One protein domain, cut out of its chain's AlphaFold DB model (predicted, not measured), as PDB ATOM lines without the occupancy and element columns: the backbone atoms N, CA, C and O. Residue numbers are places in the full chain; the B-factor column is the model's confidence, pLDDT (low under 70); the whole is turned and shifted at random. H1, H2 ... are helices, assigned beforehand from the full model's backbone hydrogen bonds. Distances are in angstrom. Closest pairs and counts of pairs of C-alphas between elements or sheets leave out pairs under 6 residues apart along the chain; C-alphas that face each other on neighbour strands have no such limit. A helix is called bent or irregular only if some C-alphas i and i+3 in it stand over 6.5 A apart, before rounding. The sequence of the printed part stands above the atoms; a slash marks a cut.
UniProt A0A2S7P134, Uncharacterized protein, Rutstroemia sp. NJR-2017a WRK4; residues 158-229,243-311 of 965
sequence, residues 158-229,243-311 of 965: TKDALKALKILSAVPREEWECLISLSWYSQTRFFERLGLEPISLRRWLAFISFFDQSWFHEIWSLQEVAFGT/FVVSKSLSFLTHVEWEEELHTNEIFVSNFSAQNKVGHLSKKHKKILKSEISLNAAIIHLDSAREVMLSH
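This is residues 158 to 229 and 243 to 311 of the 965 residues of an uncharacterized protein of Rutstroemia sp. NJR-2017a WRK4 (UniProt A0A2S7P134). Crossed helices make this domain: H1 packs across H4 and on H7 in the middle, H4 leads on to H10 toward one end of the long axis, and H7 leads on to H11, with H6 side by side with it, at the other end. H8 and H9 lie toward the H10 end, while H2 and H3 lie to one side and touch no helix. The printed part has 141 residues, with eleven named helices, H1 to H11 in order, and no named strand; the class is all helix. The whole is compact, with a radius of gyration of the C-alphas of 15.5 A, and spans 50 by 34 by 24 A.

H1, residues 158 to 169, touches H4, residues 201 to 211, about perpendicular at 86 degrees; their closest C-alphas, of Ala 161 and Phe 207, are 4.3 A apart. With residues 165 to 169 alone, H1 touches H7, residues 243 to 254, at a steep tilt of 64 degrees, the closest C-alphas being those of Ser 169 and Ser 248, 4.7 A. H2, residues 173 to 178, is close to H7 but not clearly touching, Trp 176 to His 254 being 7.1 A between C-alphas. H3, residues 184 to 193, touches no helix. H4 touches H10, residues 282 to 288, at a steep tilt of 66 degrees, closest at the C-alphas of Leu 205 and Ile 287, 6.8 A. H11, residues 296 to 309, touches H7 with residues 299 to 302 alone, opposite ways at a steep tilt of 66 degrees, closest at the C-alphas of Ser 246 and Asp 302, 5.6 A. H5, residues 214 to 217, touches H11 at the C-alphas of Phe 216 and Ile 298, 5.6 A. H6, residues 219 to 227, touches H11 at a shallow tilt of 30 degrees, the same way, closest at the C-alphas of Ala 226 and Arg 305, 4.0 A. H8, residues 265 to 268, is close to H10 but not clearly touching, with the C-alphas of Phe 267 and Leu 288 7.9 A apart; H9, residues 276 to 279, is near H4 and H10. Every O i to N i+4 pair is within hydrogen-bond range in H1, H4, H7 and H10, against 4 of 6 in H3, 4 of 5 in H6, 8 of 10 in H11 and 0 of 2 in H2, where 2 of 3 O i to N i+3 pairs are; H5, H8 and H9 are too short for an i+4 pair.

H1 begins at C-alpha 158 (82.980, -6.478, 188.527) and is 16.3 A long. H3 is 14.7 A, H4 15.7 A, H6 13.4 A and H7 15.8 A. H11, 20.6 A, ends at C-alpha 309 (57.849, -3.561, 173.303). H3 is irregular, C-alphas 185 and 188 being 7.8 A apart; H2 and H8 only just, at 6.6 A for C-alphas 174 and 177 and for 265 and 268.

The C-alphas farthest apart, of Gly 278 and His 311, are 51.3 A from each other. Residues 230 to 242 are cut out, with 11.6 A between C-alphas 229 and 243. Of the links printed whole, none is long. Mean pLDDT of the printed part is 81.3; it is under 70 at residues 180 to 181, 264 to 278, 295 to 297 and 311.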
ATOM      1  N   THR A 158      84.100  -7.415 188.701       91.62
ATOM      2  CA  THR A 158      82.980  -6.478 188.527       91.62
ATOM      3  C   THR A 158      83.416  -5.112 187.987       91.62
ATOM      4  O   THR A 158      82.809  -4.574 187.070       91.62
ATOM      5  N   LYS A 159      84.491  -4.509 188.523       93.56
ATOM      6  CA  LYS A 159      84.937  -3.169 188.081       93.56
ATOM      7  C   LYS A 159      85.341  -3.152 186.602       93.56
ATOM      8  O   LYS A 159      85.089  -2.158 185.926       93.56
ATOM      9  N   ASP A 160      86.009  -4.202 186.140       94.31
ATOM     10  CA  ASP A 160      86.509  -4.302 184.770       94.31
ATOM     11  C   ASP A 160      85.392  -4.685 183.796       94.31
ATOM     12  O   ASP A 160      85.316  -4.089 182.723       94.31
ATOM     13  N   ALA A 161      84.472  -5.562 184.211       94.06
ATOM     14  CA  ALA A 161      83.260  -5.884 183.455       94.06
ATOM     15  C   ALA A 161      82.393  -4.638 183.207       94.06
ATOM     16  O   ALA A 161      82.031  -4.330 182.075       94.06
ATOM     17  N   LEU A 162      82.157  -3.837 184.255       94.81
ATOM     18  CA  LEU A 162      81.419  -2.572 184.153       94.81
ATOM     19  C   LEU A 162      82.082  -1.562 183.210       94.81
ATOM     20  O   LEU A 162      81.393  -0.743 182.606       94.81
ATOM     21  N   LYS A 163      83.415  -1.570 183.109       95.62
ATOM     22  CA  LYS A 163      84.128  -0.725 182.144       95.62
ATOM     23  C   LYS A 163      83.930  -1.225 180.718       95.62
ATOM     24  O   LYS A 163      83.665  -0.400 179.856       95.62
ATOM     25  N   ALA A 164      84.034  -2.534 180.486       95.00
ATOM     26  CA  ALA A 164      83.779  -3.126 179.173       95.00
ATOM     27  C   ALA A 164      82.352  -2.813 178.688       95.00
ATOM     28  O   ALA A 164      82.200  -2.269 177.603       95.00
ATOM     29  N   LEU A 165      81.336  -3.007 179.539       95.12
ATOM     30  CA  LEU A 165      79.942  -2.638 179.239       95.12
ATOM     31  C   LEU A 165      79.783  -1.163 178.853       95.12
ATOM     32  O   LEU A 165      79.083  -0.825 177.905       95.12
ATOM     33  N   LYS A 166      80.451  -0.255 179.571       95.19
ATOM     34  CA  LYS A 166      80.409   1.178 179.245       95.19
ATOM     35  C   LYS A 166      81.069   1.504 177.908       95.19
ATOM     36  O   LYS A 166      80.591   2.397 177.228       95.19
ATOM     37  N   ILE A 167      82.157   0.818 177.558       95.38
ATOM     38  CA  ILE A 167      82.847   1.013 176.276       95.38
ATOM     39  C   ILE A 167      81.973   0.493 175.130       95.38
ATOM     40  O   ILE A 167      81.737   1.226 174.177       95.38
ATOM     41  N   LEU A 168      81.434  -0.723 175.253       93.81
ATOM     42  CA  LEU A 168      80.584  -1.338 174.226       93.81
ATOM     43  C   LEU A 168      79.293  -0.539 174.007       93.81
ATOM     44  O   LEU A 168      78.975  -0.161 172.885       93.81
ATOM     45  N   SER A 169      78.593  -0.167 175.080       94.81
ATOM     46  CA  SER A 169      77.393   0.679 174.978       94.81
ATOM     47  C   SER A 169      77.664   2.112 174.496       94.81
ATOM     48  O   SER A 169      76.719   2.811 174.118       94.81
ATOM     49  N   ALA A 170      78.918   2.578 174.483       94.69
ATOM     50  CA  ALA A 170      79.278   3.885 173.937       94.69
ATOM     51  C   ALA A 170      79.407   3.885 172.405       94.69
ATOM     52  O   ALA A 170      79.397   4.967 171.823       94.69
ATOM     53  N   VAL A 171      79.467   2.717 171.749       92.56
ATOM     54  CA  VAL A 171      79.490   2.632 170.281       92.56
ATOM     55  C   VAL A 171      78.191   3.244 169.717       92.56
ATOM     56  O   VAL A 171      77.098   2.826 170.130       92.56
ATOM     57  N   PRO A 172      78.255   4.270 168.845       91.00
ATOM     58  CA  PRO A 172      77.068   4.877 168.231       91.00
ATOM     59  C   PRO A 172      76.324   3.867 167.346       91.00
ATOM     60  O   PRO A 172      76.973   3.057 166.691       91.00
ATOM     61  N   ARG A 173      74.982   3.887 167.339       89.12
ATOM     62  CA  ARG A 173      74.190   2.925 166.539       89.12
ATOM     63  C   ARG A 173      74.327   3.195 165.036       89.12
ATOM     64  O   ARG A 173      74.253   2.266 164.251       89.12
ATOM     65  N   GLU A 174      74.577   4.444 164.657       87.94
ATOM     66  CA  GLU A 174      74.757   4.889 163.270       87.94
ATOM     67  C   GLU A 174      75.988   4.252 162.613       87.94
ATOM     68  O   GLU A 174      76.029   4.071 161.402       87.94
ATOM     69  N   GLU A 175      76.986   3.878 163.414       83.94
ATOM     70  CA  GLU A 175      78.181   3.196 162.918       83.94
ATOM     71  C   GLU A 175      77.907   1.716 162.614       83.94
ATOM     72  O   GLU A 175      78.660   1.121 161.855       83.94
ATOM     73  N   TRP A 176      76.848   1.103 163.168       85.88
ATOM     74  CA  TRP A 176      76.633  -0.351 163.094       85.88
ATOM     75  C   TRP A 176      76.427  -0.827 161.655       85.88
ATOM     76  O   TRP A 176      77.020  -1.822 161.249       85.88
ATOM     77  N   GLU A 177      75.671  -0.085 160.843       76.50
ATOM     78  CA  GLU A 177      75.393  -0.440 159.441       76.50
ATOM     79  C   GLU A 177      76.667  -0.626 158.598       76.50
ATOM     80  O   GLU A 177      76.680  -1.400 157.646       76.50
ATOM     81  N   CYS A 178      77.767   0.032 158.975       73.56
ATOM     82  CA  CYS A 178      79.056  -0.066 158.287       73.56
ATOM     83  C   CYS A 178      79.953  -1.215 158.798       73.56
ATOM     84  O   CYS A 178      81.088  -1.338 158.335       73.56
ATOM     85  N   LEU A 179      79.493  -2.018 159.765       70.94
ATOM     86  CA  LEU A 179      80.316  -2.968 160.534       70.94
ATOM     87  C   LEU A 179      79.898  -4.436 160.381       70.94
ATOM     88  O   LEU A 179      80.274  -5.264 161.209       70.94
ATOM     89  N   ILE A 180      79.158  -4.769 159.324       64.94
ATOM     90  CA  ILE A 180      78.789  -6.157 159.019       64.94
ATOM     91  C   ILE A 180      80.072  -6.970 158.772       64.94
ATOM     92  O   ILE A 180      80.933  -6.554 157.990       64.94
ATOM     93  N   SER A 181      80.214  -8.097 159.477       60.06
ATOM     94  CA  SER A 181      81.392  -8.980 159.438       60.06
ATOM     95  C   SER A 181      82.713  -8.292 159.824       60.06
ATOM     96  O   SER A 181      83.787  -8.590 159.281       60.06
ATOM     97  N   LEU A 182      82.669  -7.340 160.768       71.94
ATOM     98  CA  LEU A 182      83.880  -6.751 161.332       71.94
ATOM     99  C   LEU A 182      84.707  -7.844 162.013       71.94
ATOM    100  O   LEU A 182      84.394  -8.299 163.101       71.94
ATOM    101  N   SER A 183      85.836  -8.196 161.412       74.56
ATOM    102  CA  SER A 183      86.769  -9.170 161.972       74.56
ATOM    103  C   SER A 183      87.159  -8.850 163.429       74.56
ATOM    104  O   SER A 183      87.698  -7.770 163.709       74.56
ATOM    105  N   TRP A 184      86.977  -9.812 164.346       77.00
ATOM    106  CA  TRP A 184      87.385  -9.725 165.762       77.00
ATOM    107  C   TRP A 184      88.847  -9.281 165.941       77.00
ATOM    108  O   TRP A 184      89.193  -8.516 166.849       77.00
ATOM    109  N   TYR A 185      89.719  -9.678 165.011       73.81
ATOM    110  CA  TYR A 185      91.138  -9.312 164.967       73.81
ATOM    111  C   TYR A 185      91.382  -7.800 164.836       73.81
ATOM    112  O   TYR A 185      92.446  -7.297 165.207       73.81
ATOM    113  N   SER A 186      90.395  -7.055 164.339       76.56
ATOM    114  CA  SER A 186      90.474  -5.611 164.118       76.56
ATOM    115  C   SER A 186      89.922  -4.780 165.278       76.56
ATOM    116  O   SER A 186      90.004  -3.551 165.230       76.56
ATOM    117  N   GLN A 187      89.438  -5.411 166.357       84.19
ATOM    118  CA  GLN A 187      88.741  -4.729 167.455       84.19
ATOM    119  C   GLN A 187      89.511  -3.542 168.055       84.19
ATOM    120  O   GLN A 187      88.931  -2.500 168.343       84.19
ATOM    121  N   THR A 188      90.835  -3.661 168.222       83.19
ATOM    122  CA  THR A 188      91.649  -2.597 168.838       83.19
ATOM    123  C   THR A 188      91.648  -1.352 167.958       83.19
ATOM    124  O   THR A 188      91.345  -0.265 168.440       83.19
ATOM    125  N   ARG A 189      91.903  -1.533 166.656       82.69
ATOM    126  CA  ARG A 189      91.897  -0.444 165.672       82.69
ATOM    127  C   ARG A 189      90.511   0.173 165.530       82.69
ATOM    128  O   ARG A 189      90.396   1.379 165.346       82.69
ATOM    129  N   PHE A 190      89.471  -0.652 165.618       86.25
ATOM    130  CA  PHE A 190      88.089  -0.197 165.580       86.25
ATOM    131  C   PHE A 190      87.767   0.736 166.754       86.25
ATOM    132  O   PHE A 190      87.357   1.875 166.529       86.25
ATOM    133  N   PHE A 191      88.022   0.305 167.994       89.56
ATOM    134  CA  PHE A 191      87.782   1.154 169.162       89.56
ATOM    135  C   PHE A 191      88.606   2.448 169.099       89.56
ATOM    136  O   PHE A 191      88.058   3.524 169.329       89.56
ATOM    137  N   GLU A 192      89.879   2.369 168.699       89.38
ATOM    138  CA  GLU A 192      90.738   3.548 168.516       89.38
ATOM    139  C   GLU A 192      90.177   4.532 167.480       89.38
ATOM    140  O   GLU A 192      90.180   5.739 167.723       89.38
ATOM    141  N   ARG A 193      89.643   4.036 166.355       87.56
ATOM    142  CA  ARG A 193      89.026   4.868 165.308       87.56
ATOM    143  C   ARG A 193      87.810   5.639 165.817       87.56
ATOM    144  O   ARG A 193      87.609   6.777 165.407       87.56
ATOM    145  N   LEU A 194      87.036   5.046 166.723       87.75
ATOM    146  CA  LEU A 194      85.889   5.695 167.364       87.75
ATOM    147  C   LEU A 194      86.280   6.596 168.550       87.75
ATOM    148  O   LEU A 194      85.408   7.147 169.218       87.75
ATOM    149  N   GLY A 195      87.576   6.737 168.852       91.38
ATOM    150  CA  GLY A 195      88.043   7.468 170.033       91.38
ATOM    151  C   GLY A 195      87.694   6.776 171.356       91.38
ATOM    152  O   GLY A 195      87.675   7.421 172.406       91.38
ATOM    153  N   LEU A 196      87.407   5.471 171.321       92.06
ATOM    154  CA  LEU A 196      87.094   4.648 172.484       92.06
ATOM    155  C   LEU A 196      88.346   3.910 172.979       92.06
ATOM    156  O   LEU A 196      89.222   3.524 172.209       92.06
ATOM    157  N   GLU A 197      88.432   3.689 174.292       91.62
ATOM    158  CA  GLU A 197      89.527   2.914 174.886       91.62
ATOM    159  C   GLU A 197      89.414   1.434 174.464       91.62
ATOM    160  O   GLU A 197      88.385   0.815 174.752       91.62
ATOM    161  N   PRO A 198      90.456   0.817 173.869       90.19
ATOM    162  CA  PRO A 198      90.426  -0.603 173.541       90.19
ATOM    163  C   PRO A 198      90.171  -1.495 174.759       90.19
ATOM    164  O   PRO A 198      90.711  -1.295 175.858       90.19
ATOM    165  N   ILE A 199      89.368  -2.539 174.564       90.44
ATOM    166  CA  ILE A 199      89.065  -3.501 175.620       90.44
ATOM    167  C   ILE A 199      90.235  -4.484 175.747       90.44
ATOM    168  O   ILE A 199      90.570  -5.234 174.837       90.44
ATOM    169  N   SER A 200      90.900  -4.465 176.903       87.44
ATOM    170  CA  SER A 200      92.016  -5.380 177.174       87.44
ATOM    171  C   SER A 200      91.532  -6.801 177.468       87.44
ATOM    172  O   SER A 200      90.439  -6.994 177.994       87.44
ATOM    173  N   LEU A 201      92.407  -7.792 177.263       84.12
ATOM    174  CA  LEU A 201      92.151  -9.204 177.586       84.12
ATOM    175  C   LEU A 201      91.596  -9.413 179.002       84.12
ATOM    176  O   LEU A 201      90.665 -10.176 179.220       84.12
ATOM    177  N   ARG A 202      92.145  -8.684 179.980       88.19
ATOM    178  CA  ARG A 202      91.671  -8.710 181.369       88.19
ATOM    179  C   ARG A 202      90.197  -8.301 181.482       88.19
ATOM    180  O   ARG A 202      89.470  -8.887 182.277       88.19
ATOM    181  N   ARG A 203      89.780  -7.279 180.729       91.62
ATOM    182  CA  ARG A 203      88.404  -6.771 180.733       91.62
ATOM    183  C   ARG A 203      87.462  -7.691 179.971       91.62
ATOM    184  O   ARG A 203      86.366  -7.896 180.466       91.62
ATOM    185  N   TRP A 204      87.902  -8.294 178.867       89.81
ATOM    186  CA  TRP A 204      87.133  -9.337 178.184       89.81
ATOM    187  C   TRP A 204      86.885 -10.551 179.082       89.81
ATOM    188  O   TRP A 204      85.744 -10.958 179.254       89.81
ATOM    189  N   LEU A 205      87.916 -11.050 179.775       88.69
ATOM    190  CA  LEU A 205      87.746 -12.133 180.754       88.69
ATOM    191  C   LEU A 205      86.790 -11.748 181.894       88.69
ATOM    192  O   LEU A 205      85.991 -12.568 182.336       88.69
ATOM    193  N   ALA A 206      86.861 -10.504 182.377       91.88
ATOM    194  CA  ALA A 206      85.931 -10.006 183.388       91.88
ATOM    195  C   ALA A 206      84.496  -9.871 182.850       91.88
ATOM    196  O   ALA A 206      83.556 -10.129 183.589       91.88
ATOM    197  N   PHE A 207      84.332  -9.474 181.587       92.06
ATOM    198  CA  PHE A 207      83.043  -9.355 180.908       92.06
ATOM    199  C   PHE A 207      82.364 -10.721 180.758       92.06
ATOM    200  O   PHE A 207      81.231 -10.870 181.199       92.06
ATOM    201  N   ILE A 208      83.082 -11.731 180.255       89.19
ATOM    202  CA  ILE A 208      82.562 -13.103 180.138       89.19
ATOM    203  C   ILE A 208      82.207 -13.651 181.529       89.19
ATOM    204  O   ILE A 208      81.092 -14.107 181.755       89.19
ATOM    205  N   SER A 209      83.104 -13.501 182.511       89.56
ATOM    206  CA  SER A 209      82.849 -13.943 183.892       89.56
ATOM    207  C   SER A 209      81.679 -13.220 184.569       89.56
ATOM    208  O   SER A 209      81.080 -13.779 185.482       89.56
ATOM    209  N   PHE A 210      81.367 -11.981 184.178       91.19
ATOM    210  CA  PHE A 210      80.207 -11.257 184.696       91.19
ATOM    211  C   PHE A 210      78.899 -11.852 184.169       91.19
ATOM    212  O   PHE A 210      77.917 -11.879 184.908       91.19
ATOM    213  N   PHE A 211      78.887 -12.343 182.932       90.50
ATOM    214  CA  PHE A 211      77.707 -12.944 182.317       90.50
ATOM    215  C   PHE A 211      77.547 -14.442 182.574       90.50
ATOM    216  O   PHE A 211      76.449 -14.946 182.398       90.50
ATOM    217  N   ASP A 212      78.570 -15.107 183.111       87.88
ATOM    218  CA  ASP A 212      78.502 -16.485 183.634       87.88
ATOM    219  C   ASP A 212      77.690 -16.607 184.950       87.88
ATOM    220  O   ASP A 212      77.533 -17.680 185.536       87.88
ATOM    221  N   GLN A 213      77.158 -15.493 185.464       86.81
ATOM    222  CA  GLN A 213      76.313 -15.501 186.656       86.81
ATOM    223  C   GLN A 213      74.958 -16.158 186.378       86.81
ATOM    224  O   GLN A 213      74.274 -15.837 185.411       86.81
ATOM    225  N   SER A 214      74.520 -17.010 187.305       86.38
ATOM    226  CA  SER A 214      73.350 -17.888 187.181       86.38
ATOM    227  C   SER A 214      72.089 -17.216 186.647       86.38
ATOM    228  O   SER A 214      71.449 -17.782 185.767       86.38
ATOM    229  N   TRP A 215      71.767 -16.008 187.126       90.25
ATOM    230  CA  TRP A 215      70.557 -15.280 186.732       90.25
ATOM    231  C   TRP A 215      70.449 -15.071 185.216       90.25
ATOM    232  O   TRP A 215      69.368 -15.249 184.665       90.25
ATOM    233  N   PHE A 216      71.557 -14.781 184.525       89.75
ATOM    234  CA  PHE A 216      71.567 -14.546 183.073       89.75
ATOM    235  C   PHE A 216      71.206 -15.776 182.238       89.75
ATOM    236  O   PHE A 216      70.980 -15.665 181.037       89.75
ATOM    237  N   HIS A 217      71.166 -16.947 182.866       86.88
ATOM    238  CA  HIS A 217      70.848 -18.201 182.207       86.88
ATOM    239  C   HIS A 217      69.478 -18.740 182.619       86.88
ATOM    240  O   HIS A 217      69.083 -19.781 182.113       86.88
ATOM    241  N   GLU A 218      68.767 -18.105 183.554       88.75
ATOM    242  CA  GLU A 218      67.518 -18.637 184.103       88.75
ATOM    243  C   GLU A 218      66.308 -18.301 183.235       88.75
ATOM    244  O   GLU A 218      66.177 -17.174 182.767       88.75
ATOM    245  N   ILE A 219      65.358 -19.234 183.111       90.25
ATOM    246  CA  ILE A 219      64.149 -19.020 182.292       90.25
ATOM    247  C   ILE A 219      63.332 -17.802 182.750       90.25
ATOM    248  O   ILE A 219      62.775 -17.063 181.945       90.25
ATOM    249  N   TRP A 220      63.287 -17.558 184.058       89.44
ATOM    250  CA  TRP A 220      62.498 -16.479 184.642       89.44
ATOM    251  C   TRP A 220      63.098 -15.095 184.387       89.44
ATOM    252  O   TRP A 220      62.355 -14.114 184.386       89.44
ATOM    253  N   SER A 221      64.405 -15.008 184.108       91.06
ATOM    254  CA  SER A 221      65.051 -13.740 183.743       91.06
ATOM    255  C   SER A 221      64.426 -13.126 182.485       91.06
ATOM    256  O   SER A 221      64.311 -11.904 182.398       91.06
ATOM    257  N   LEU A 222      63.911 -13.964 181.574       90.31
ATOM    258  CA  LEU A 222      63.193 -13.537 180.374       90.31
ATOM    259  C   LEU A 222      61.971 -12.698 180.725       90.31
ATOM    260  O   LEU A 222      61.843 -11.583 180.238       90.31
ATOM    261  N   GLN A 223      61.100 -13.184 181.614       89.62
ATOM    262  CA  GLN A 223      59.919 -12.425 182.030       89.62
ATOM    263  C   GLN A 223      60.303 -11.137 182.762       89.62
ATOM    264  O   GLN A 223      59.708 -10.088 182.524       89.62
ATOM    265  N   GLU A 224      61.297 -11.207 183.647       91.69
ATOM    266  CA  GLU A 224      61.740 -10.073 184.463       91.69
ATOM    267  C   GLU A 224      62.254  -8.914 183.606       91.69
ATOM    268  O   GLU A 224      61.948  -7.750 183.876       91.69
ATOM    269  N   VAL A 225      62.996  -9.243 182.549       91.31
ATOM    270  CA  VAL A 225      63.483  -8.273 181.574       91.31
ATOM    271  C   VAL A 225      62.378  -7.865 180.605       91.31
ATOM    272  O   VAL A 225      62.257  -6.683 180.309       91.31
ATOM    273  N   ALA A 226      61.564  -8.792 180.110       89.56
ATOM    274  CA  ALA A 226      60.618  -8.511 179.035       89.56
ATOM    275  C   ALA A 226      59.377  -7.731 179.512       89.56
ATOM    276  O   ALA A 226      58.940  -6.809 178.829       89.56
ATOM    277  N   PHE A 227      58.848  -8.035 180.704       89.94
ATOM    278  CA  PHE A 227      57.666  -7.364 181.272       89.94
ATOM    279  C   PHE A 227      57.997  -6.171 182.178       89.94
ATOM    280  O   PHE A 227      57.119  -5.365 182.483       89.94
ATOM    281  N   GLY A 228      59.244  -6.043 182.637       89.69
ATOM    282  CA  GLY A 228      59.651  -4.934 183.496       89.69
ATOM    283  C   GLY A 228      59.679  -3.600 182.746       89.69
ATOM    284  O   GLY A 228      60.327  -3.471 181.711       89.69
ATOM    285  N   THR A 229      59.050  -2.555 183.277       82.19
ATOM    286  CA  THR A 229      59.056  -1.226 182.637       82.19
ATOM    287  C   THR A 229      60.424  -0.534 182.753       82.19
ATOM    288  O   THR A 229      61.000  -0.137 181.741       82.19
ATOM    289  N   PHE A 243      69.323  -0.992 179.499       90.06
ATOM    290  CA  PHE A 243      69.702  -0.451 178.185       90.06
ATOM    291  C   PHE A 243      71.223  -0.467 177.926       90.06
ATOM    292  O   PHE A 243      71.649  -0.571 176.782       90.06
ATOM    293  N   VAL A 244      72.054  -0.357 178.973       94.12
ATOM    294  CA  VAL A 244      73.523  -0.419 178.851       94.12
ATOM    295  C   VAL A 244      73.969  -1.843 178.520       94.12
ATOM    296  O   VAL A 244      74.882  -2.033 177.719       94.12
ATOM    297  N   VAL A 245      73.329  -2.832 179.147       93.06
ATOM    298  CA  VAL A 245      73.580  -4.260 178.912       93.06
ATOM    299  C   VAL A 245      73.080  -4.645 177.525       93.06
ATOM    300  O   VAL A 245      73.895  -5.049 176.705       93.06
ATOM    301  N   SER A 246      71.796  -4.398 177.255       90.31
ATOM    302  CA  SER A 246      71.125  -4.541 175.956       90.31
ATOM    303  C   SER A 246      71.986  -4.011 174.815       90.31
ATOM    304  O   SER A 246      72.512  -4.797 174.042       90.31
ATOM    305  N   LYS A 247      72.287  -2.703 174.799       91.19
ATOM    306  CA  LYS A 247      73.058  -2.080 173.715       91.19
ATOM    307  C   LYS A 247      74.442  -2.708 173.520       91.19
ATOM    308  O   LYS A 247      74.938  -2.731 172.400       91.19
ATOM    309  N   SER A 248      75.076  -3.181 174.595       92.06
ATOM    310  CA  SER A 248      76.364  -3.874 174.489       92.06
ATOM    311  C   SER A 248      76.214  -5.245 173.832       92.06
ATOM    312  O   SER A 248      77.046  -5.594 173.006       92.06
ATOM    313  N   LEU A 249      75.176  -6.008 174.191       89.94
ATOM    314  CA  LEU A 249      74.899  -7.325 173.613       89.94
ATOM    315  C   LEU A 249      74.437  -7.203 172.158       89.94
ATOM    316  O   LEU A 249      74.998  -7.886 171.314       89.94
ATOM    317  N   SER A 250      73.524  -6.278 171.835       87.19
ATOM    318  CA  SER A 250      73.090  -6.077 170.446       87.19
ATOM    319  C   SER A 250      74.242  -5.607 169.552       87.19
ATOM    320  O   SER A 250      74.294  -5.997 168.395       87.19
ATOM    321  N   PHE A 251      75.191  -4.813 170.075       88.44
ATOM    322  CA  PHE A 251      76.404  -4.476 169.324       88.44
ATOM    323  C   PHE A 251      77.225  -5.727 169.011       88.44
ATOM    324  O   PHE A 251      77.623  -5.894 167.867       88.44
ATOM    325  N   LEU A 252      77.471  -6.585 170.009       87.25
ATOM    326  CA  LEU A 252      78.245  -7.815 169.819       87.25
ATOM    327  C   LEU A 252      77.596  -8.725 168.776       87.25
ATOM    328  O   LEU A 252      78.305  -9.142 167.870       87.25
ATOM    329  N   THR A 253      76.275  -8.910 168.854       83.94
ATOM    330  CA  THR A 253      75.503  -9.685 167.873       83.94
ATOM    331  C   THR A 253      75.506  -9.083 166.483       83.94
ATOM    332  O   THR A 253      75.610  -9.798 165.496       83.94
ATOM    333  N   HIS A 254      75.461  -7.756 166.376       84.38
ATOM    334  CA  HIS A 254      75.531  -7.086 165.081       84.38
ATOM    335  C   HIS A 254      76.872  -7.310 164.366       84.38
ATOM    336  O   HIS A 254      76.916  -7.355 163.139       84.38
ATOM    337  N   VAL A 255      77.971  -7.415 165.118       83.75
ATOM    338  CA  VAL A 255      79.317  -7.639 164.560       83.75
ATOM    339  C   VAL A 255      79.764  -9.103 164.618       83.75
ATOM    340  O   VAL A 255      80.922  -9.372 164.303       83.75
ATOM    341  N   GLU A 256      78.876 -10.017 165.026       80.12
ATOM    342  CA  GLU A 256      79.126 -11.465 165.141       80.12
ATOM    343  C   GLU A 256      80.302 -11.803 166.088       80.12
ATOM    344  O   GLU A 256      81.058 -12.750 165.887       80.12
ATOM    345  N   TRP A 257      80.523 -10.988 167.129       82.00
ATOM    346  CA  TRP A 257      81.622 -11.189 168.091       82.00
ATOM    347  C   TRP A 257      81.248 -12.068 169.282       82.00
ATOM    348  O   TRP A 257      82.112 -12.385 170.097       82.00
ATOM    349  N   GLU A 258      79.979 -12.417 169.460       78.62
ATOM    350  CA  GLU A 258      79.533 -13.273 170.555       78.62
ATOM    351  C   GLU A 258      80.122 -14.682 170.492       78.62
ATOM    352  O   GLU A 258      80.449 -15.231 171.546       78.62
ATOM    353  N   GLU A 259      80.300 -15.234 169.289       72.31
ATOM    354  CA  GLU A 259      80.838 -16.580 169.072       72.31
ATOM    355  C   GLU A 259      82.308 -16.629 169.504       72.31
ATOM    356  O   GLU A 259      82.708 -17.484 170.290       72.31
ATOM    357  N   GLU A 260      83.057 -15.579 169.161       75.19
ATOM    358  CA  GLU A 260      84.460 -15.371 169.532       75.19
ATOM    359  C   GLU A 260      84.674 -15.162 171.045       75.19
ATOM    360  O   GLU A 260      85.803 -15.213 171.546       75.19
ATOM    361  N   LEU A 261      83.611 -14.903 171.819       79.75
ATOM    362  CA  LEU A 261      83.681 -14.638 173.258       79.75
ATOM    363  C   LEU A 261      83.655 -15.920 174.109       79.75
ATOM    364  O   LEU A 261      82.954 -16.001 175.122       79.75
ATOM    365  N   HIS A 262      84.494 -16.895 173.747       77.75
ATOM    366  CA  HIS A 262      84.698 -18.160 174.460       77.75
ATOM    367  C   HIS A 262      86.130 -18.269 175.024       77.75
ATOM    368  O   HIS A 262      87.116 -18.009 174.334       77.75
ATOM    369  N   THR A 263      86.318 -18.704 176.280       75.06
ATOM    370  CA  THR A 263      87.673 -18.773 176.877       75.06
ATOM    371  C   THR A 263      88.619 -19.773 176.191       75.06
ATOM    372  O   THR A 263      89.834 -19.627 176.324       75.06
ATOM    373  N   ASN A 264      88.082 -20.748 175.449       64.25
ATOM    374  CA  ASN A 264      88.848 -21.703 174.623       64.25
ATOM    375  C   ASN A 264      89.302 -21.114 173.274       64.25
ATOM    376  O   ASN A 264      90.453 -21.330 172.893       64.25
ATOM    377  N   GLU A 265      88.456 -20.340 172.585       55.31
ATOM    378  CA  GLU A 265      88.760 -19.779 171.255       55.31
ATOM    379  C   GLU A 265      89.658 -18.541 171.344       55.31
ATOM    380  O   GLU A 265      90.614 -18.395 170.582       55.31
ATOM    381  N   ILE A 266      89.478 -17.715 172.383       52.91
ATOM    382  CA  ILE A 266      90.270 -16.490 172.590       52.91
ATOM    383  C   ILE A 266      91.777 -16.775 172.779       52.91
ATOM    384  O   ILE A 266      92.607 -15.875 172.595       52.91
ATOM    385  N   PHE A 267      92.179 -17.989 173.179       51.44
ATOM    386  CA  PHE A 267      93.471 -18.169 173.850       51.44
ATOM    387  C   PHE A 267      94.550 -19.007 173.182       51.44
ATOM    388  O   PHE A 267      95.719 -18.812 173.530       51.44
ATOM    389  N   VAL A 268      94.229 -19.879 172.228       44.91
ATOM    390  CA  VAL A 268      95.274 -20.668 171.553       44.91
ATOM    391  C   VAL A 268      95.861 -19.905 170.362       44.91
ATOM    392  O   VAL A 268      97.084 -19.865 170.220       44.91
ATOM    393  N   SER A 269      95.032 -19.209 169.581       49.56
ATOM    394  CA  SER A 269      95.440 -18.529 168.342       49.56
ATOM    395  C   SER A 269      95.942 -17.087 168.538       49.56
ATOM    396  O   SER A 269      96.935 -16.701 167.925       49.56
ATOM    397  N   ASN A 270      95.327 -16.287 169.423       50.50
ATOM    398  CA  ASN A 270      95.426 -14.818 169.296       50.50
ATOM    399  C   ASN A 270      96.297 -14.095 170.340       50.50
ATOM    400  O   ASN A 270      97.084 -13.209 169.996       50.50
ATOM    401  N   PHE A 271      96.207 -14.446 171.627       51.03
ATOM    402  CA  PHE A 271      96.981 -13.762 172.683       51.03
ATOM    403  C   PHE A 271      98.282 -14.471 173.076       51.03
ATOM    404  O   PHE A 271      99.155 -13.838 173.685       51.03
ATOM    405  N   SER A 272      98.431 -15.746 172.706       45.66
ATOM    406  CA  SER A 272      99.685 -16.501 172.820       45.66
ATOM    407  C   SER A 272     100.775 -15.870 171.938       45.66
ATOM    408  O   SER A 272     101.877 -15.614 172.421       45.66
ATOM    409  N   ALA A 273     100.422 -15.473 170.708       45.09
ATOM    410  CA  ALA A 273     101.311 -14.815 169.750       45.09
ATOM    411  C   ALA A 273     101.787 -13.412 170.191       45.09
ATOM    412  O   ALA A 273     102.855 -12.965 169.779       45.09
ATOM    413  N   GLN A 274     101.038 -12.714 171.059       50.78
ATOM    414  CA  GLN A 274     101.368 -11.357 171.531       50.78
ATOM    415  C   GLN A 274     101.986 -11.300 172.947       50.78
ATOM    416  O   GLN A 274     102.139 -10.210 173.496       50.78
ATOM    417  N   ASN A 275     102.318 -12.435 173.580       50.91
ATOM    418  CA  ASN A 275     102.934 -12.515 174.923       50.91
ATOM    419  C   ASN A 275     102.152 -11.835 176.084       50.91
ATOM    420  O   ASN A 275     102.664 -11.673 177.194       50.91
ATOM    421  N   LYS A 276     100.878 -11.463 175.888       60.09
ATOM    422  CA  LYS A 276     100.071 -10.711 176.877       60.09
ATOM    423  C   LYS A 276      99.523 -11.569 178.029       60.09
ATOM    424  O   LYS A 276      99.093 -11.029 179.049       60.09
ATOM    425  N   VAL A 277      99.578 -12.898 177.915       63.84
ATOM    426  CA  VAL A 277      99.105 -13.849 178.945       63.84
ATOM    427  C   VAL A 277      99.971 -13.814 180.215       63.84
ATOM    428  O   VAL A 277      99.472 -14.035 181.325       63.84
ATOM    429  N   GLY A 278     101.261 -13.483 180.084       63.28
ATOM    430  CA  GLY A 278     102.212 -13.427 181.199       63.28
ATOM    431  C   GLY A 278     101.783 -12.474 182.322       63.28
ATOM    432  O   GLY A 278     101.891 -12.829 183.498       63.28
ATOM    433  N   HIS A 279     101.194 -11.329 181.958       73.12
ATOM    434  CA  HIS A 279     100.799 -10.238 182.862       73.12
ATOM    435  C   HIS A 279      99.458 -10.449 183.588       73.12
ATOM    436  O   HIS A 279      99.062  -9.626 184.416       73.12
ATOM    437  N   LEU A 280      98.738 -11.539 183.305       80.75
ATOM    438  CA  LEU A 280      97.475 -11.836 183.979       80.75
ATOM    439  C   LEU A 280      97.702 -12.277 185.433       80.75
ATOM    440  O   LEU A 280      98.585 -13.084 185.737       80.75
ATOM    441  N   SER A 281      96.849 -11.797 186.344       86.00
ATOM    442  CA  SER A 281      96.867 -12.267 187.734       86.00
ATOM    443  C   SER A 281      96.432 -13.736 187.830       86.00
ATOM    444  O   SER A 281      95.724 -14.243 186.957       86.00
ATOM    445  N   LYS A 282      96.793 -14.419 188.929       86.94
ATOM    446  CA  LYS A 282      96.397 -15.821 189.180       86.94
ATOM    447  C   LYS A 282      94.888 -16.054 189.017       86.94
ATOM    448  O   LYS A 282      94.490 -17.084 188.489       86.94
ATOM    449  N   LYS A 283      94.058 -15.088 189.431       88.62
ATOM    450  CA  LYS A 283      92.597 -15.190 189.319       88.62
ATOM    451  C   LYS A 283      92.103 -15.104 187.865       88.62
ATOM    452  O   LYS A 283      91.263 -15.905 187.485       88.62
ATOM    453  N   HIS A 284      92.668 -14.225 187.030       87.31
ATOM    454  CA  HIS A 284      92.305 -14.156 185.602       87.31
ATOM    455  C   HIS A 284      92.781 -15.390 184.831       87.31
ATOM    456  O   HIS A 284      92.058 -15.898 183.985       87.31
ATOM    457  N   LYS A 285      93.960 -15.928 185.172       84.12
ATOM    458  CA  LYS A 285      94.443 -17.204 184.616       84.12
ATOM    459  C   LYS A 285      93.541 -18.388 184.982       84.12
ATOM    460  O   LYS A 285      93.559 -19.383 184.273       84.12
ATOM    461  N   LYS A 286      92.784 -18.299 186.084       86.88
ATOM    462  CA  LYS A 286      91.780 -19.303 186.452       86.88
ATOM    463  C   LYS A 286      90.520 -19.182 185.587       86.88
ATOM    464  O   LYS A 286      90.081 -20.205 185.095       86.88
ATOM    465  N   ILE A 287      90.004 -17.966 185.377       86.31
ATOM    466  CA  ILE A 287      88.847 -17.704 184.488       86.31
ATOM    467  C   ILE A 287      89.150 -18.164 183.065       86.31
ATOM    468  O   ILE A 287      88.365 -18.839 182.428       86.31
ATOM    469  N   LEU A 288      90.342 -17.855 182.576       81.44
ATOM    470  CA  LEU A 288      90.803 -18.369 181.299       81.44
ATOM    471  C   LEU A 288      90.644 -19.900 181.179       81.44
ATOM    472  O   LEU A 288      90.213 -20.425 180.165       81.44
ATOM    473  N   LYS A 289      90.991 -20.636 182.231       81.12
ATOM    474  CA  LYS A 289      90.946 -22.100 182.224       81.12
ATOM    475  C   LYS A 289      89.564 -22.666 182.566       81.12
ATOM    476  O   LYS A 289      89.487 -23.861 182.820       81.12
ATOM    477  N   SER A 290      88.524 -21.836 182.687       81.12
ATOM    478  CA  SER A 290      87.205 -22.285 183.150       81.12
ATOM    479  C   SER A 290      86.223 -22.634 182.036       81.12
ATOM    480  O   SER A 290      85.109 -23.003 182.373       81.12
ATOM    481  N   GLU A 291      86.627 -22.548 180.764       80.19
ATOM    482  CA  GLU A 291      85.815 -22.983 179.610       80.19
ATOM    483  C   GLU A 291      84.419 -22.329 179.581       80.19
ATOM    484  O   GLU A 291      83.407 -22.991 179.382       80.19
ATOM    485  N   ILE A 292      84.371 -21.017 179.831       81.25
ATOM    486  CA  ILE A 292      83.132 -20.228 179.844       81.25
ATOM    487  C   ILE A 292      83.004 -19.395 178.565       81.25
ATOM    488  O   ILE A 292      84.008 -18.932 178.013       81.25
ATOM    489  N   SER A 293      81.769 -19.142 178.137       77.75
ATOM    490  CA  SER A 293      81.450 -18.278 177.000       77.75
ATOM    491  C   SER A 293      80.319 -17.312 177.280       77.75
ATOM    492  O   SER A 293      79.547 -17.470 178.230       77.75
ATOM    493  N   LEU A 294      80.218 -16.299 176.422       78.94
ATOM    494  CA  LEU A 294      79.005 -15.509 176.318       78.94
ATOM    495  C   LEU A 294      77.884 -16.404 175.755       78.94
ATOM    496  O   LEU A 294      77.932 -16.846 174.616       78.94
ATOM    497  N   ASN A 295      76.905 -16.743 176.591       69.50
ATOM    498  CA  ASN A 295      75.867 -17.731 176.275       69.50
ATOM    499  C   ASN A 295      74.711 -17.112 175.466       69.50
ATOM    500  O   ASN A 295      74.166 -16.100 175.893       69.50
ATOM    501  N   ALA A 296      74.248 -17.765 174.394       62.03
ATOM    502  CA  ALA A 296      73.114 -17.323 173.566       62.03
ATOM    503  C   ALA A 296      71.842 -16.936 174.356       62.03
ATOM    504  O   ALA A 296      71.170 -15.963 174.017       62.03
ATOM    505  N   ALA A 297      71.538 -17.619 175.465       67.38
ATOM    506  CA  ALA A 297      70.366 -17.314 176.290       67.38
ATOM    507  C   ALA A 297      70.340 -15.853 176.784       67.38
ATOM    508  O   ALA A 297      69.265 -15.261 176.874       67.38
ATOM    509  N   ILE A 298      71.507 -15.254 177.064       75.69
ATOM    510  CA  ILE A 298      71.580 -13.861 177.513       75.69
ATOM    511  C   ILE A 298      71.340 -12.866 176.378       75.69
ATOM    512  O   ILE A 298      70.738 -11.817 176.593       75.69
ATOM    513  N   ILE A 299      71.794 -13.199 175.171       73.38
ATOM    514  CA  ILE A 299      71.620 -12.376 173.972       73.38
ATOM    515  C   ILE A 299      70.123 -12.265 173.678       73.38
ATOM    516  O   ILE A 299      69.588 -11.175 173.480       73.38
ATOM    517  N   HIS A 300      69.415 -13.386 173.803       72.50
ATOM    518  CA  HIS A 300      67.978 -13.452 173.589       72.50
ATOM    519  C   HIS A 300      67.125 -12.780 174.682       72.50
ATOM    520  O   HIS A 300      65.919 -12.627 174.469       72.50
ATOM    521  N   LEU A 301      67.690 -12.365 175.830       81.44
ATOM    522  CA  LEU A 301      66.951 -11.565 176.824       81.44
ATOM    523  C   LEU A 301      66.536 -10.216 176.243       81.44
ATOM    524  O   LEU A 301      65.441  -9.728 176.526       81.44
ATOM    525  N   ASP A 302      67.415  -9.609 175.447       80.50
ATOM    526  CA  ASP A 302      67.121  -8.318 174.845       80.50
ATOM    527  C   ASP A 302      66.113  -8.456 173.708       80.50
ATOM    528  O   ASP A 302      65.116  -7.739 173.690       80.50
ATOM    529  N   SER A 303      66.285  -9.468 172.852       76.06
ATOM    530  CA  SER A 303      65.309  -9.810 171.813       76.06
ATOM    531  C   SER A 303      63.919 -10.068 172.404       76.06
ATOM    532  O   SER A 303      62.925  -9.569 171.884       76.06
ATOM    533  N   ALA A 304      63.828 -10.777 173.538       77.50
ATOM    534  CA  ALA A 304      62.558 -10.987 174.235       77.50
ATOM    535  C   ALA A 304      61.894  -9.662 174.637       77.50
ATOM    536  O   ALA A 304      60.682  -9.502 174.492       77.50
ATOM    537  N   ARG A 305      62.682  -8.706 175.141       84.38
ATOM    538  CA  ARG A 305      62.189  -7.380 175.524       84.38
ATOM    539  C   ARG A 305      61.763  -6.557 174.318       84.38
ATOM    540  O   ARG A 305      60.703  -5.943 174.372       84.38
ATOM    541  N   GLU A 306      62.558  -6.534 173.253       78.38
ATOM    542  CA  GLU A 306      62.220  -5.814 172.023       78.38
ATOM    543  C   GLU A 306      60.902  -6.321 171.433       78.38
ATOM    544  O   GLU A 306      60.036  -5.509 171.116       78.38
ATOM    545  N   VAL A 307      60.693  -7.639 171.403       77.44
ATOM    546  CA  VAL A 307      59.434  -8.247 170.950       77.44
ATOM    547  C   VAL A 307      58.248  -7.864 171.845       77.44
ATOM    548  O   VAL A 307      57.164  -7.603 171.334       77.44
ATOM    549  N   MET A 308      58.418  -7.776 173.172       77.19
ATOM    550  CA  MET A 308      57.333  -7.298 174.051       77.19
ATOM    551  C   MET A 308      57.006  -5.814 173.853       77.19
ATOM    552  O   MET A 308      55.872  -5.400 174.085       77.19
ATOM    553  N   LEU A 309      58.005  -5.003 173.498       75.38
ATOM    554  CA  LEU A 309      57.849  -3.561 173.303       75.38
ATOM    555  C   LEU A 309      57.385  -3.199 171.884       75.38
ATOM    556  O   LEU A 309      56.899  -2.084 171.677       75.38
ATOM    557  N   SER A 310      57.548  -4.096 170.909       74.81
ATOM    558  CA  SER A 310      57.141  -3.870 169.524       74.81
ATOM    559  C   SER A 310      55.626  -4.047 169.337       74.81
ATOM    560  O   SER A 310      54.929  -4.668 170.137       74.81
ATOM    561  N   HIS A 311      55.091  -3.492 168.246       60.19
ATOM    562  CA  HIS A 311      53.688  -3.692 167.858       60.19
ATOM    563  C   HIS A 311      53.473  -5.016 167.098       60.19
ATOM    564  O   HIS A 311      52.366  -5.275 166.630       60.19
TER     565      HIS A 311